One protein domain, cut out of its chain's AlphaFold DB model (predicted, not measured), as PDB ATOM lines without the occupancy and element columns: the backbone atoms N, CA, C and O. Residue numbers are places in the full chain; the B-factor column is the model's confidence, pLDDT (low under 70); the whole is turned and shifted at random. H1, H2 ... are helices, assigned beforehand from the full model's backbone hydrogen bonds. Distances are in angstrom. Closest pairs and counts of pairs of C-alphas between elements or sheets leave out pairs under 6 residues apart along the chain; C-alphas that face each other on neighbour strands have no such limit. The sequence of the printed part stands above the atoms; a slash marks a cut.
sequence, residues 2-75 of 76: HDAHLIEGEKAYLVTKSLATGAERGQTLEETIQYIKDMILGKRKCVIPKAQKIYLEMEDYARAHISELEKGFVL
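What this domain is: This is residues 2 to 75 of the 76 residues of an uncharacterized protein of Vibrio rotiferianus (UniProt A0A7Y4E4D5). One long helix, H4, makes the longest axis, and three shorter helices are strung along one side of it: H1 near its first part, then H2 and H3 farther on, joined as a V. The stretch after H3 runs back to where H4 begins. The printed part has 74 residues with four named helices, H1 H2 H3 H4, and no named strand; its class is all helix. It is compact, with a radius of gyration of the C-alphas of 12.6 A, and elongated, spanning 40 by 24 by 19 A.

How they stand to each other: H1, residues 2 to 6, only just touches H4, residues 49 to 74, with 3 pairs of C-alphas within 8 A; the closest are those of Asp 3 and Ala 51, 6.3 A apart. H2, residues 13 to 24, touches H4 with residues 13 to 15 alone, the closest C-alphas being those of Val 15 and Ala 62 at 5.8 A; they run the same way at a steep tilt of 50 degrees. H3, residues 29 to 40, touches H2 at a steep tilt of 50 degrees, opposite ways, closest at the C-alphas of Gly 22 and Thr 32, 5.4 A. H3 and H4 form a hairpin at a shallow tilt of 29 degrees, opposite ways, and only just touch, with 3 pairs within 8 A; the closest C-alphas are those of Ile 33 and Ile 66, 6.6 A. H1 is apart from H2 and H3. Every O i to N i+4 pair is within hydrogen-bond range in H1, H2 and H3; in H4, 20 of 22 are.

Where its parts are: H1 begins at C-alpha 2, (-14.489, 9.300, -9.163). H2 is 15.9 A long and H3 15.3 A. H4 runs 38.3 A from C-alpha 49 at (-6.872, 6.507, -19.484) to C-alpha 74 at (-31.525, 32.834, -32.292).

The domain as a whole: The C-alphas farthest apart, Ile 48 and Leu 75, are 41.4 A apart. The printed part has no cut and no long link; H2 to H3 is tight. Residues 73 to 75 have pLDDT under 70.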
ATOM      1  N   HIS A   2     -14.526   8.052  -8.380       93.69
ATOM      2  CA  HIS A   2     -14.489   9.300  -9.163       93.69
ATOM      3  C   HIS A   2     -14.775   9.130 -10.672       93.69
ATOM      4  O   HIS A   2     -15.775   9.638 -11.161       93.69
ATOM      5  N   ASP A   3     -13.945   8.375 -11.398       95.56
ATOM      6  CA  ASP A   3     -14.076   8.264 -12.861       95.56
ATOM      7  C   ASP A   3     -15.364   7.573 -13.296       95.56
ATOM      8  O   ASP A   3     -15.996   8.008 -14.249       95.56
ATOM      9  N   ALA A   4     -15.773   6.533 -12.564       95.19
ATOM     10  CA  ALA A   4     -17.019   5.818 -12.818       95.19
ATOM     11  C   ALA A   4     -18.235   6.751 -12.735       95.19
ATOM     12  O   ALA A   4     -19.147   6.627 -13.541       95.19
ATOM     13  N   HIS A   5     -18.220   7.705 -11.800       94.69
ATOM     14  CA  HIS A   5     -19.259   8.723 -11.697       94.69
ATOM     15  C   HIS A   5     -19.205   9.739 -12.848       94.69
ATOM     16  O   HIS A   5     -20.244  10.177 -13.323       94.69
ATOM     17  N   LEU A   6     -18.012  10.114 -13.328       94.69
ATOM     18  CA  LEU A   6     -17.899  11.046 -14.456       94.69
ATOM     19  C   LEU A   6     -18.397  10.457 -15.776       94.69
ATOM     20  O   LEU A   6     -18.941  11.198 -16.589       94.69
ATOM     21  N   ILE A   7     -18.206   9.154 -15.984       95.94
ATOM     22  CA  ILE A   7     -18.601   8.460 -17.220       95.94
ATOM     23  C   ILE A   7     -19.964   7.763 -17.115       95.94
ATOM     24  O   ILE A   7     -20.303   6.925 -17.952       95.94
ATOM     25  N   GLU A   8     -20.728   8.055 -16.063       94.44
ATOM     26  CA  GLU A   8     -22.013   7.408 -15.823       94.44
ATOM     27  C   GLU A   8     -23.011   7.719 -16.953       94.44
ATOM     28  O   GLU A   8     -23.052   8.830 -17.479       94.44
ATOM     29  N   GLY A   9     -23.805   6.718 -17.345       87.56
ATOM     30  CA  GLY A   9     -24.876   6.875 -18.336       87.56
ATOM     31  C   GLY A   9     -24.430   7.141 -19.782       87.56
ATOM     32  O   GLY A   9     -25.283   7.342 -20.642       87.56
ATOM     33  N   GLU A  10     -23.127   7.090 -20.065       88.06
ATOM     34  CA  GLU A  10     -22.552   7.236 -21.408       88.06
ATOM     35  C   GLU A  10     -22.850   8.596 -22.085       88.06
ATOM     36  O   GLU A  10     -23.188   9.598 -21.454       88.06
ATOM     37  N   LYS A  11     -22.667   8.642 -23.409       92.00
ATOM     38  CA  LYS A  11     -22.514   9.834 -24.257       92.00
ATOM     39  C   LYS A  11     -23.456  11.004 -23.950       92.00
ATOM     40  O   LYS A  11     -22.997  12.133 -23.806       92.00
ATOM     41  N   ALA A  12     -24.764  10.754 -23.890       93.88
ATOM     42  CA  ALA A  12     -25.767  11.815 -23.779       93.88
ATOM     43  C   ALA A  12     -26.116  12.187 -22.333       93.88
ATOM     44  O   ALA A  12     -26.735  13.224 -22.092       93.88
ATOM     45  N   TYR A  13     -25.727  11.357 -21.366       96.06
ATOM     46  CA  TYR A  13     -26.235  11.458 -20.005       96.06
ATOM     47  C   TYR A  13     -25.863  12.771 -19.321       96.06
ATOM     48  O   TYR A  13     -26.700  13.347 -18.633       96.06
ATOM     49  N   LEU A  14     -24.659  13.294 -19.568       94.75
ATOM     50  CA  LEU A  14     -24.213  14.575 -19.014       94.75
ATOM     51  C   LEU A  14     -25.186  15.718 -19.344       94.75
ATOM     52  O   LEU A  14     -25.536  16.512 -18.469       94.75
ATOM     53  N   VAL A  15     -25.640  15.777 -20.597       96.19
ATOM     54  CA  VAL A  15     -26.589  16.786 -21.080       96.19
ATOM     55  C   VAL A  15     -27.973  16.514 -20.505       96.19
ATOM     56  O   VAL A  15     -28.544  17.389 -19.860       96.19
ATOM     57  N   THR A  16     -28.489  15.291 -20.672       96.75
ATOM     58  CA  THR A  16     -29.843  14.919 -20.233       96.75
ATOM     59  C   THR A  16     -30.031  15.126 -18.734       96.75
ATOM     60  O   THR A  16     -31.016  15.730 -18.319       96.75
ATOM     61  N   LYS A  17     -29.073  14.674 -17.915       96.69
ATOM     62  CA  LYS A  17     -29.097  14.868 -16.461       96.69
ATOM     63  C   LYS A  17     -29.118  16.348 -16.109       96.69
ATOM     64  O   LYS A  17     -29.909  16.748 -15.267       96.69
ATOM     65  N   SER A  18     -28.277  17.157 -16.753       96.75
ATOM     66  CA  SER A  18     -28.199  18.591 -16.457       96.75
ATOM     67  C   SER A  18     -29.498  19.314 -16.807       96.75
ATOM     68  O   SER A  18     -29.994  20.077 -15.986       96.75
ATOM     69  N   LEU A  19     -30.085  19.015 -17.969       97.25
ATOM     70  CA  LEU A  19     -31.379  19.558 -18.392       97.25
ATOM     71  C   LEU A  19     -32.517  19.140 -17.453       97.25
ATOM     72  O   LEU A  19     -33.290  19.985 -17.012       97.25
ATOM     73  N   ALA A  20     -32.589  17.855 -17.097       98.00
ATOM     74  CA  ALA A  20     -33.604  17.346 -16.179       98.00
ATOM     75  C   ALA A  20     -33.475  17.967 -14.778       98.00
ATOM     76  O   ALA A  20     -34.466  18.411 -14.208       98.00
ATOM     77  N   THR A  21     -32.254  18.051 -14.243       97.88
ATOM     78  CA  THR A  21     -31.988  18.692 -12.947       97.88
ATOM     79  C   THR A  21     -32.288  20.190 -12.981       97.88
ATOM     80  O   THR A  21     -32.793  20.721 -11.995       97.88
ATOM     81  N   GLY A  22     -31.992  20.882 -14.084       97.88
ATOM     82  CA  GLY A  22     -32.336  22.294 -14.236       97.88
ATOM     83  C   GLY A  22     -33.845  22.516 -14.227       97.88
ATOM     84  O   GLY A  22     -34.340  23.320 -13.439       97.88
ATOM     85  N   ALA A  23     -34.583  21.713 -14.996       97.94
ATOM     86  CA  ALA A  23     -36.042  21.745 -15.013       97.94
ATOM     87  C   ALA A  23     -36.654  21.459 -13.629       97.94
ATOM     88  O   ALA A  23     -37.531  22.193 -13.184       97.94
ATOM     89  N   GLU A  24     -36.159  20.444 -12.910       98.50
ATOM     90  CA  GLU A  24     -36.600  20.129 -11.540       98.50
ATOM     91  C   GLU A  24     -36.365  21.301 -10.572       98.50
ATOM     92  O   GLU A  24     -37.166  21.549  -9.673       98.50
ATOM     93  N   ARG A  25     -35.283  22.060 -10.773       97.81
ATOM     94  CA  ARG A  25     -34.929  23.239  -9.970       97.81
ATOM     95  C   ARG A  25     -35.656  24.518 -10.388       97.81
ATOM     96  O   ARG A  25     -35.407  25.559  -9.787       97.81
ATOM     97  N   GLY A  26     -36.527  24.455 -11.397       98.12
ATOM     98  CA  GLY A  26     -37.220  25.622 -11.940       98.12
ATOM     99  C   GLY A  26     -36.320  26.560 -12.745       98.12
ATOM    100  O   GLY A  26     -36.681  27.718 -12.924       98.12
ATOM    101  N   GLN A  27     -35.160  26.081 -13.210       98.25
ATOM    102  CA  GLN A  27     -34.283  26.850 -14.089       98.25
ATOM    103  C   GLN A  27     -34.886  26.937 -15.489       98.25
ATOM    104  O   GLN A  27     -35.472  25.969 -15.987       98.25
ATOM    105  N   THR A  28     -34.680  28.066 -16.161       96.94
ATOM    106  CA  THR A  28     -34.945  28.137 -17.600       96.94
ATOM    107  C   THR A  28     -33.924  27.298 -18.373       96.94
ATOM    108  O   THR A  28     -32.884  26.868 -17.849       96.94
ATOM    109  N   LEU A  29     -34.207  27.045 -19.653       95.44
ATOM    110  CA  LEU A  29     -33.263  26.339 -20.513       95.44
ATOM    111  C   LEU A  29     -31.954  27.138 -20.656       95.44
ATOM    112  O   LEU A  29     -30.883  26.545 -20.590       95.44
ATOM    113  N   GLU A  30     -32.021  28.465 -20.758       95.75
ATOM    114  CA  GLU A  30     -30.871  29.373 -20.843       95.75
ATOM    115  C   GLU A  30     -30.021  29.342 -19.569       95.75
ATOM    116  O   GLU A  30     -28.802  29.201 -19.647       95.75
ATOM    117  N   GLU A  31     -30.651  29.404 -18.393       97.44
ATOM    118  CA  GLU A  31     -29.951  29.277 -17.111       97.44
ATOM    119  C   GLU A  31     -29.256  27.917 -16.990       97.44
ATOM    120  O   GLU A  31     -28.114  27.825 -16.530       97.44
ATOM    121  N   THR A  32     -29.921  26.855 -17.450       97.94
ATOM    122  CA  THR A  32     -29.360  25.503 -17.431       97.94
ATOM    123  C   THR A  32     -28.196  25.363 -18.417       97.94
ATOM    124  O   THR A  32     -27.162  24.789 -18.076       97.94
ATOM    125  N   ILE A  33     -28.317  25.927 -19.623       97.06
ATOM    126  CA  ILE A  33     -27.243  25.990 -20.625       97.06
ATOM    127  C   ILE A  33     -26.034  26.744 -20.064       97.06
ATOM    128  O   ILE A  33     -24.906  26.249 -20.146       97.06
ATOM    129  N   GLN A  34     -26.264  27.905 -19.451       97.31
ATOM    130  CA  GLN A  34     -25.204  28.710 -18.856       97.31
ATOM    131  C   GLN A  34     -24.510  27.949 -17.720       97.31
ATOM    132  O   GLN A  34     -23.282  27.876 -17.683       97.31
ATOM    133  N   TYR A  35     -25.276  27.269 -16.862       97.56
ATOM    134  CA  TYR A  35     -24.725  26.401 -15.825       97.56
ATOM    135  C   TYR A  35     -23.853  25.272 -16.400       97.56
ATOM    136  O   TYR A  35     -22.761  25.017 -15.888       97.56
ATOM    137  N   ILE A  36     -24.285  24.605 -17.476       96.75
ATOM    138  CA  ILE A  36     -23.493  23.548 -18.126       96.75
ATOM    139  C   ILE A  36     -22.153  24.107 -18.627       96.75
ATOM    140  O   ILE A  36     -21.104  23.490 -18.413       96.75
ATOM    141  N   LYS A  37     -22.162  25.291 -19.243       96.38
ATOM    142  CA  LYS A  37     -20.951  25.953 -19.754       96.38
ATOM    143  C   LYS A  37     -20.004  26.371 -18.630       96.38
ATOM    144  O   LYS A  37     -18.802  26.121 -18.724       96.38
ATOM    145  N   ASP A  38     -20.541  26.948 -17.561       96.81
ATOM    146  CA  ASP A  38     -19.734  27.537 -16.493       96.81
ATOM    147  C   ASP A  38     -19.224  26.509 -15.488       96.81
ATOM    148  O   ASP A  38     -18.111  26.645 -14.977       96.81
ATOM    149  N   MET A  39     -20.013  25.469 -15.206       95.69
ATOM    150  CA  MET A  39     -19.774  24.570 -14.073       95.69
ATOM    151  C   MET A  39     -19.413  23.141 -14.471       95.69
ATOM    152  O   MET A  39     -18.858  22.409 -13.648       95.69
ATOM    153  N   ILE A  40     -19.708  22.722 -15.704       94.19
ATOM    154  CA  ILE A  40     -19.525  21.330 -16.134       94.19
ATOM    155  C   ILE A  40     -18.433  21.221 -17.196       94.19
ATOM    156  O   ILE A  40     -17.429  20.539 -16.970       94.19
ATOM    157  N   LEU A  41     -18.604  21.888 -18.339       95.75
ATOM    158  CA  LEU A  41     -17.723  21.723 -19.494       95.75
ATOM    159  C   LEU A  41     -16.285  22.162 -19.177       95.75
ATOM    160  O   LEU A  41     -16.010  23.295 -18.788       95.75
ATOM    161  N   GLY A  42     -15.338  21.248 -19.369       95.25
ATOM    162  CA  GLY A  42     -13.907  21.432 -19.137       95.25
ATOM    163  C   GLY A  42     -13.504  21.517 -17.665       95.25
ATOM    164  O   GLY A  42     -12.350  21.836 -17.374       95.25
ATOM    165  N   LYS A  43     -14.426  21.274 -16.721       94.81
ATOM    166  CA  LYS A  43     -14.165  21.447 -15.281       94.81
ATOM    167  C   LYS A  43     -13.710  20.176 -14.574       94.81
ATOM    168  O   LYS A  43     -13.189  20.260 -13.466       94.81
ATOM    169  N   ARG A  44     -13.900  19.003 -15.182       92.88
ATOM    170  CA  ARG A  44     -13.571  17.707 -14.572       92.88
ATOM    171  C   ARG A  44     -12.652  16.899 -15.476       92.88
ATOM    172  O   ARG A  44     -12.597  17.128 -16.678       92.88
ATOM    173  N   LYS A  45     -11.890  15.977 -14.887       94.31
ATOM    174  CA  LYS A  45     -10.940  15.123 -15.612       94.31
ATOM    175  C   LYS A  45     -10.895  13.742 -14.983       94.31
ATOM    176  O   LYS A  45     -10.672  13.643 -13.782       94.31
ATOM    177  N   CYS A  46     -11.052  12.695 -15.784       96.56
ATOM    178  CA  CYS A  46     -10.807  11.327 -15.326       96.56
ATOM    179  C   CYS A  46      -9.306  11.067 -15.118       96.56
ATOM    180  O   CYS A  46      -8.461  11.706 -15.752       96.56
ATOM    181  N   VAL A  47      -8.973  10.096 -14.269       97.00
ATOM    182  CA  VAL A  47      -7.589   9.668 -13.999       97.00
ATOM    183  C   VAL A  47      -7.206   8.453 -14.850       97.00
ATOM    184  O   VAL A  47      -6.098   8.374 -15.372       97.00
ATOM    185  N   ILE A  48      -8.129   7.509 -15.019       97.19
ATOM    186  CA  ILE A  48      -7.946   6.269 -15.768       97.19
ATOM    187  C   ILE A  48      -7.975   6.585 -17.271       97.19
ATOM    188  O   ILE A  48      -8.977   7.121 -17.754       97.19
ATOM    189  N   PRO A  49      -6.958   6.177 -18.058       96.56
ATOM    190  CA  PRO A  49      -6.872   6.507 -19.484       96.56
ATOM    191  C   PRO A  49      -8.095   6.096 -20.308       96.56
ATOM    192  O   PRO A  49      -8.520   6.812 -21.211       96.56
ATOM    193  N   LYS A  50      -8.704   4.947 -19.991       95.81
ATOM    194  CA  LYS A  50      -9.940   4.508 -20.652       95.81
ATOM    195  C   LYS A  50     -11.110   5.451 -20.350       95.81
ATOM    196  O   LYS A  50     -11.853   5.799 -21.259       95.81
ATOM    197  N   ALA A  51     -11.257   5.871 -19.095       96.44
ATOM    198  CA  ALA A  51     -12.327   6.773 -18.682       96.44
ATOM    199  C   ALA A  51     -12.130   8.188 -19.248       96.44
ATOM    200  O   ALA A  51     -13.104   8.825 -19.620       96.44
ATOM    201  N   GLN A  52     -10.883   8.648 -19.399       96.69
ATOM    202  CA  GLN A  52     -10.574   9.918 -20.066       96.69
ATOM    203  C   GLN A  52     -11.116   9.973 -21.495       96.69
ATOM    204  O   GLN A  52     -11.717  10.973 -21.866       96.69
ATOM    205  N   LYS A  53     -10.949   8.894 -22.271       95.69
ATOM    206  CA  LYS A  53     -11.477   8.813 -23.642       95.69
ATOM    207  C   LYS A  53     -13.002   8.906 -23.668       95.69
ATOM    208  O   LYS A  53     -13.545   9.721 -24.399       95.69
ATOM    209  N   ILE A  54     -13.672   8.128 -22.816       96.31
ATOM    210  CA  ILE A  54     -15.141   8.128 -22.721       96.31
ATOM    211  C   ILE A  54     -15.653   9.508 -22.293       96.31
ATOM    212  O   ILE A  54     -16.588  10.040 -22.880       96.31
ATOM    213  N   TYR A  55     -15.017  10.112 -21.288       96.56
ATOM    214  CA  TYR A  55     -15.421  11.421 -20.793       96.56
ATOM    215  C   TYR A  55     -15.217  12.525 -21.835       96.56
ATOM    216  O   TYR A  55     -16.068  13.401 -21.961       96.56
ATOM    217  N   LEU A  56     -14.137  12.458 -22.620       95.69
ATOM    218  CA  LEU A  56     -13.907  13.385 -23.727       95.69
ATOM    219  C   LEU A  56     -15.027  13.288 -24.774       95.69
ATOM    220  O   LEU A  56     -15.573  14.310 -25.168       95.69
ATOM    221  N   GLU A  57     -15.444  12.077 -25.152       96.31
ATOM    222  CA  GLU A  57     -16.563  11.878 -26.088       96.31
ATOM    223  C   GLU A  57     -17.897  12.421 -25.541       96.31
ATOM    224  O   GLU A  57     -18.699  12.983 -26.291       96.31
ATOM    225  N   MET A  58     -18.137  12.270 -24.235       97.19
ATOM    226  CA  MET A  58     -19.304  12.844 -23.555       97.19
ATOM    227  C   MET A  58     -19.262  14.377 -23.563       97.19
ATOM    228  O   MET A  58     -20.275  15.018 -23.841       97.19
ATOM    229  N   GLU A  59     -18.104  14.975 -23.279       97.00
ATOM    230  CA  GLU A  59     -17.924  16.428 -23.329       97.00
ATOM    231  C   GLU A  59     -18.062  16.984 -24.749       97.00
ATOM    232  O   GLU A  59     -18.708  18.015 -24.927       97.00
ATOM    233  N   ASP A  60     -17.503  16.313 -25.755       97.00
ATOM    234  CA  ASP A  60     -17.605  16.725 -27.156       97.00
ATOM    235  C   ASP A  60     -19.060  16.700 -27.628       97.00
ATOM    236  O   ASP A  60     -19.543  17.660 -28.237       97.00
ATOM    237  N   TYR A  61     -19.798  15.641 -27.276       97.25
ATOM    238  CA  TYR A  61     -21.236  15.587 -27.516       97.25
ATOM    239  C   TYR A  61     -21.968  16.726 -26.800       97.25
ATOM    240  O   TYR A  61     -22.794  17.400 -27.412       97.25
ATOM    241  N   ALA A  62     -21.655  16.972 -25.526       97.19
ATOM    242  CA  ALA A  62     -22.298  18.024 -24.752       97.19
ATOM    243  C   ALA A  62     -22.042  19.419 -25.336       97.19
ATOM    244  O   ALA A  62     -22.979  20.204 -25.458       97.19
ATOM    245  N   ARG A  63     -20.810  19.718 -25.767       97.56
ATOM    246  CA  ARG A  63     -20.467  20.983 -26.441       97.56
ATOM    247  C   ARG A  63     -21.269  21.175 -27.720       97.56
ATOM    248  O   ARG A  63     -21.858  22.236 -27.908       97.56
ATOM    249  N   ALA A  64     -21.308  20.153 -28.576       96.69
ATOM    250  CA  ALA A  64     -22.056  20.216 -29.826       96.69
ATOM    251  C   ALA A  64     -23.557  20.401 -29.565       96.69
ATOM    252  O   ALA A  64     -24.175  21.302 -30.120       96.69
ATOM    253  N   HIS A  65     -24.130  19.595 -28.671       96.12
ATOM    254  CA  HIS A  65     -25.562  19.615 -28.399       96.12
ATOM    255  C   HIS A  65     -26.026  20.934 -27.769       96.12
ATOM    256  O   HIS A  65     -27.035  21.490 -28.190       96.12
ATOM    257  N   ILE A  66     -25.278  21.468 -26.800       95.88
ATOM    258  CA  ILE A  66     -25.602  22.759 -26.182       95.88
ATOM    259  C   ILE A  66     -25.494  23.897 -27.198       95.88
ATOM    260  O   ILE A  66     -26.365  24.762 -27.219       95.88
ATOM    261  N   SER A  67     -24.496  23.865 -28.089       94.75
ATOM    262  CA  SER A  67     -24.375  24.870 -29.151       94.75
ATOM    263  C   SER A  67     -25.567  24.854 -30.113       94.75
ATOM    264  O   SER A  67     -26.016  25.916 -30.538       94.75
ATOM    265  N   GLU A  68     -26.106  23.679 -30.446       94.50
ATOM    266  CA  GLU A  68     -27.311  23.579 -31.278       94.50
ATOM    267  C   GLU A  68     -28.557  24.098 -30.551       94.50
ATOM    268  O   GLU A  68     -29.350  24.825 -31.151       94.50
ATOM    269  N   LEU A  69     -28.704  23.798 -29.255       92.75
ATOM    270  CA  LEU A  69     -29.791  24.357 -28.447       92.75
ATOM    271  C   LEU A  69     -29.719  25.887 -28.401       92.75
ATOM    272  O   LEU A  69     -30.729  26.536 -28.643       92.75
ATOM    273  N   GLU A  70     -28.529  26.462 -28.187       90.44
ATOM    274  CA  GLU A  70     -28.302  27.916 -28.215       90.44
ATOM    275  C   GLU A  70     -28.703  28.551 -29.557       90.44
ATOM    276  O   GLU A  70     -29.319  29.613 -29.578       90.44
ATOM    277  N   LYS A  71     -28.401  27.903 -30.689       89.31
ATOM    278  CA  LYS A  71     -28.798  28.397 -32.021       89.31
ATOM    279  C   LYS A  71     -30.305  28.347 -32.242       89.31
ATOM    280  O   LYS A  71     -30.834  29.224 -32.921       89.31
ATOM    281  N   GLY A  72     -30.985  27.352 -31.670       79.25
ATOM    282  CA  GLY A  72     -32.443  27.247 -31.708       79.25
ATOM    283  C   GLY A  72     -33.145  28.493 -31.158       79.25
ATOM    284  O   GLY A  72     -34.196  28.856 -31.674       79.25
ATOM    285  N   PHE A  73     -32.527  29.196 -30.201       60.00
ATOM    286  CA  PHE A  73     -33.037  30.459 -29.656       60.00
ATOM    287  C   PHE A  73     -32.848  31.668 -30.570       60.00
ATOM    288  O   PHE A  73     -33.613  32.619 -30.489       60.00
ATOM    289  N   VAL A  74     -31.828  31.673 -31.432       57.00
ATOM    290  CA  VAL A  74     -31.525  32.834 -32.292       57.00
ATOM    291  C   VAL A  74     -32.533  32.959 -33.448       57.00
ATOM    292  O   VAL A  74     -32.595  33.993 -34.108       57.00
ATOM    293  N   LEU A  75     -33.325  31.913 -33.703       48.56
ATOM    294  CA  LEU A  75     -34.296  31.839 -34.801       48.56
ATOM    295  C   LEU A  75     -35.759  32.064 -34.367       48.56
ATOM    296  O   LEU A  75     -36.649  31.965 -35.213       48.56
TER     297      LEU A  75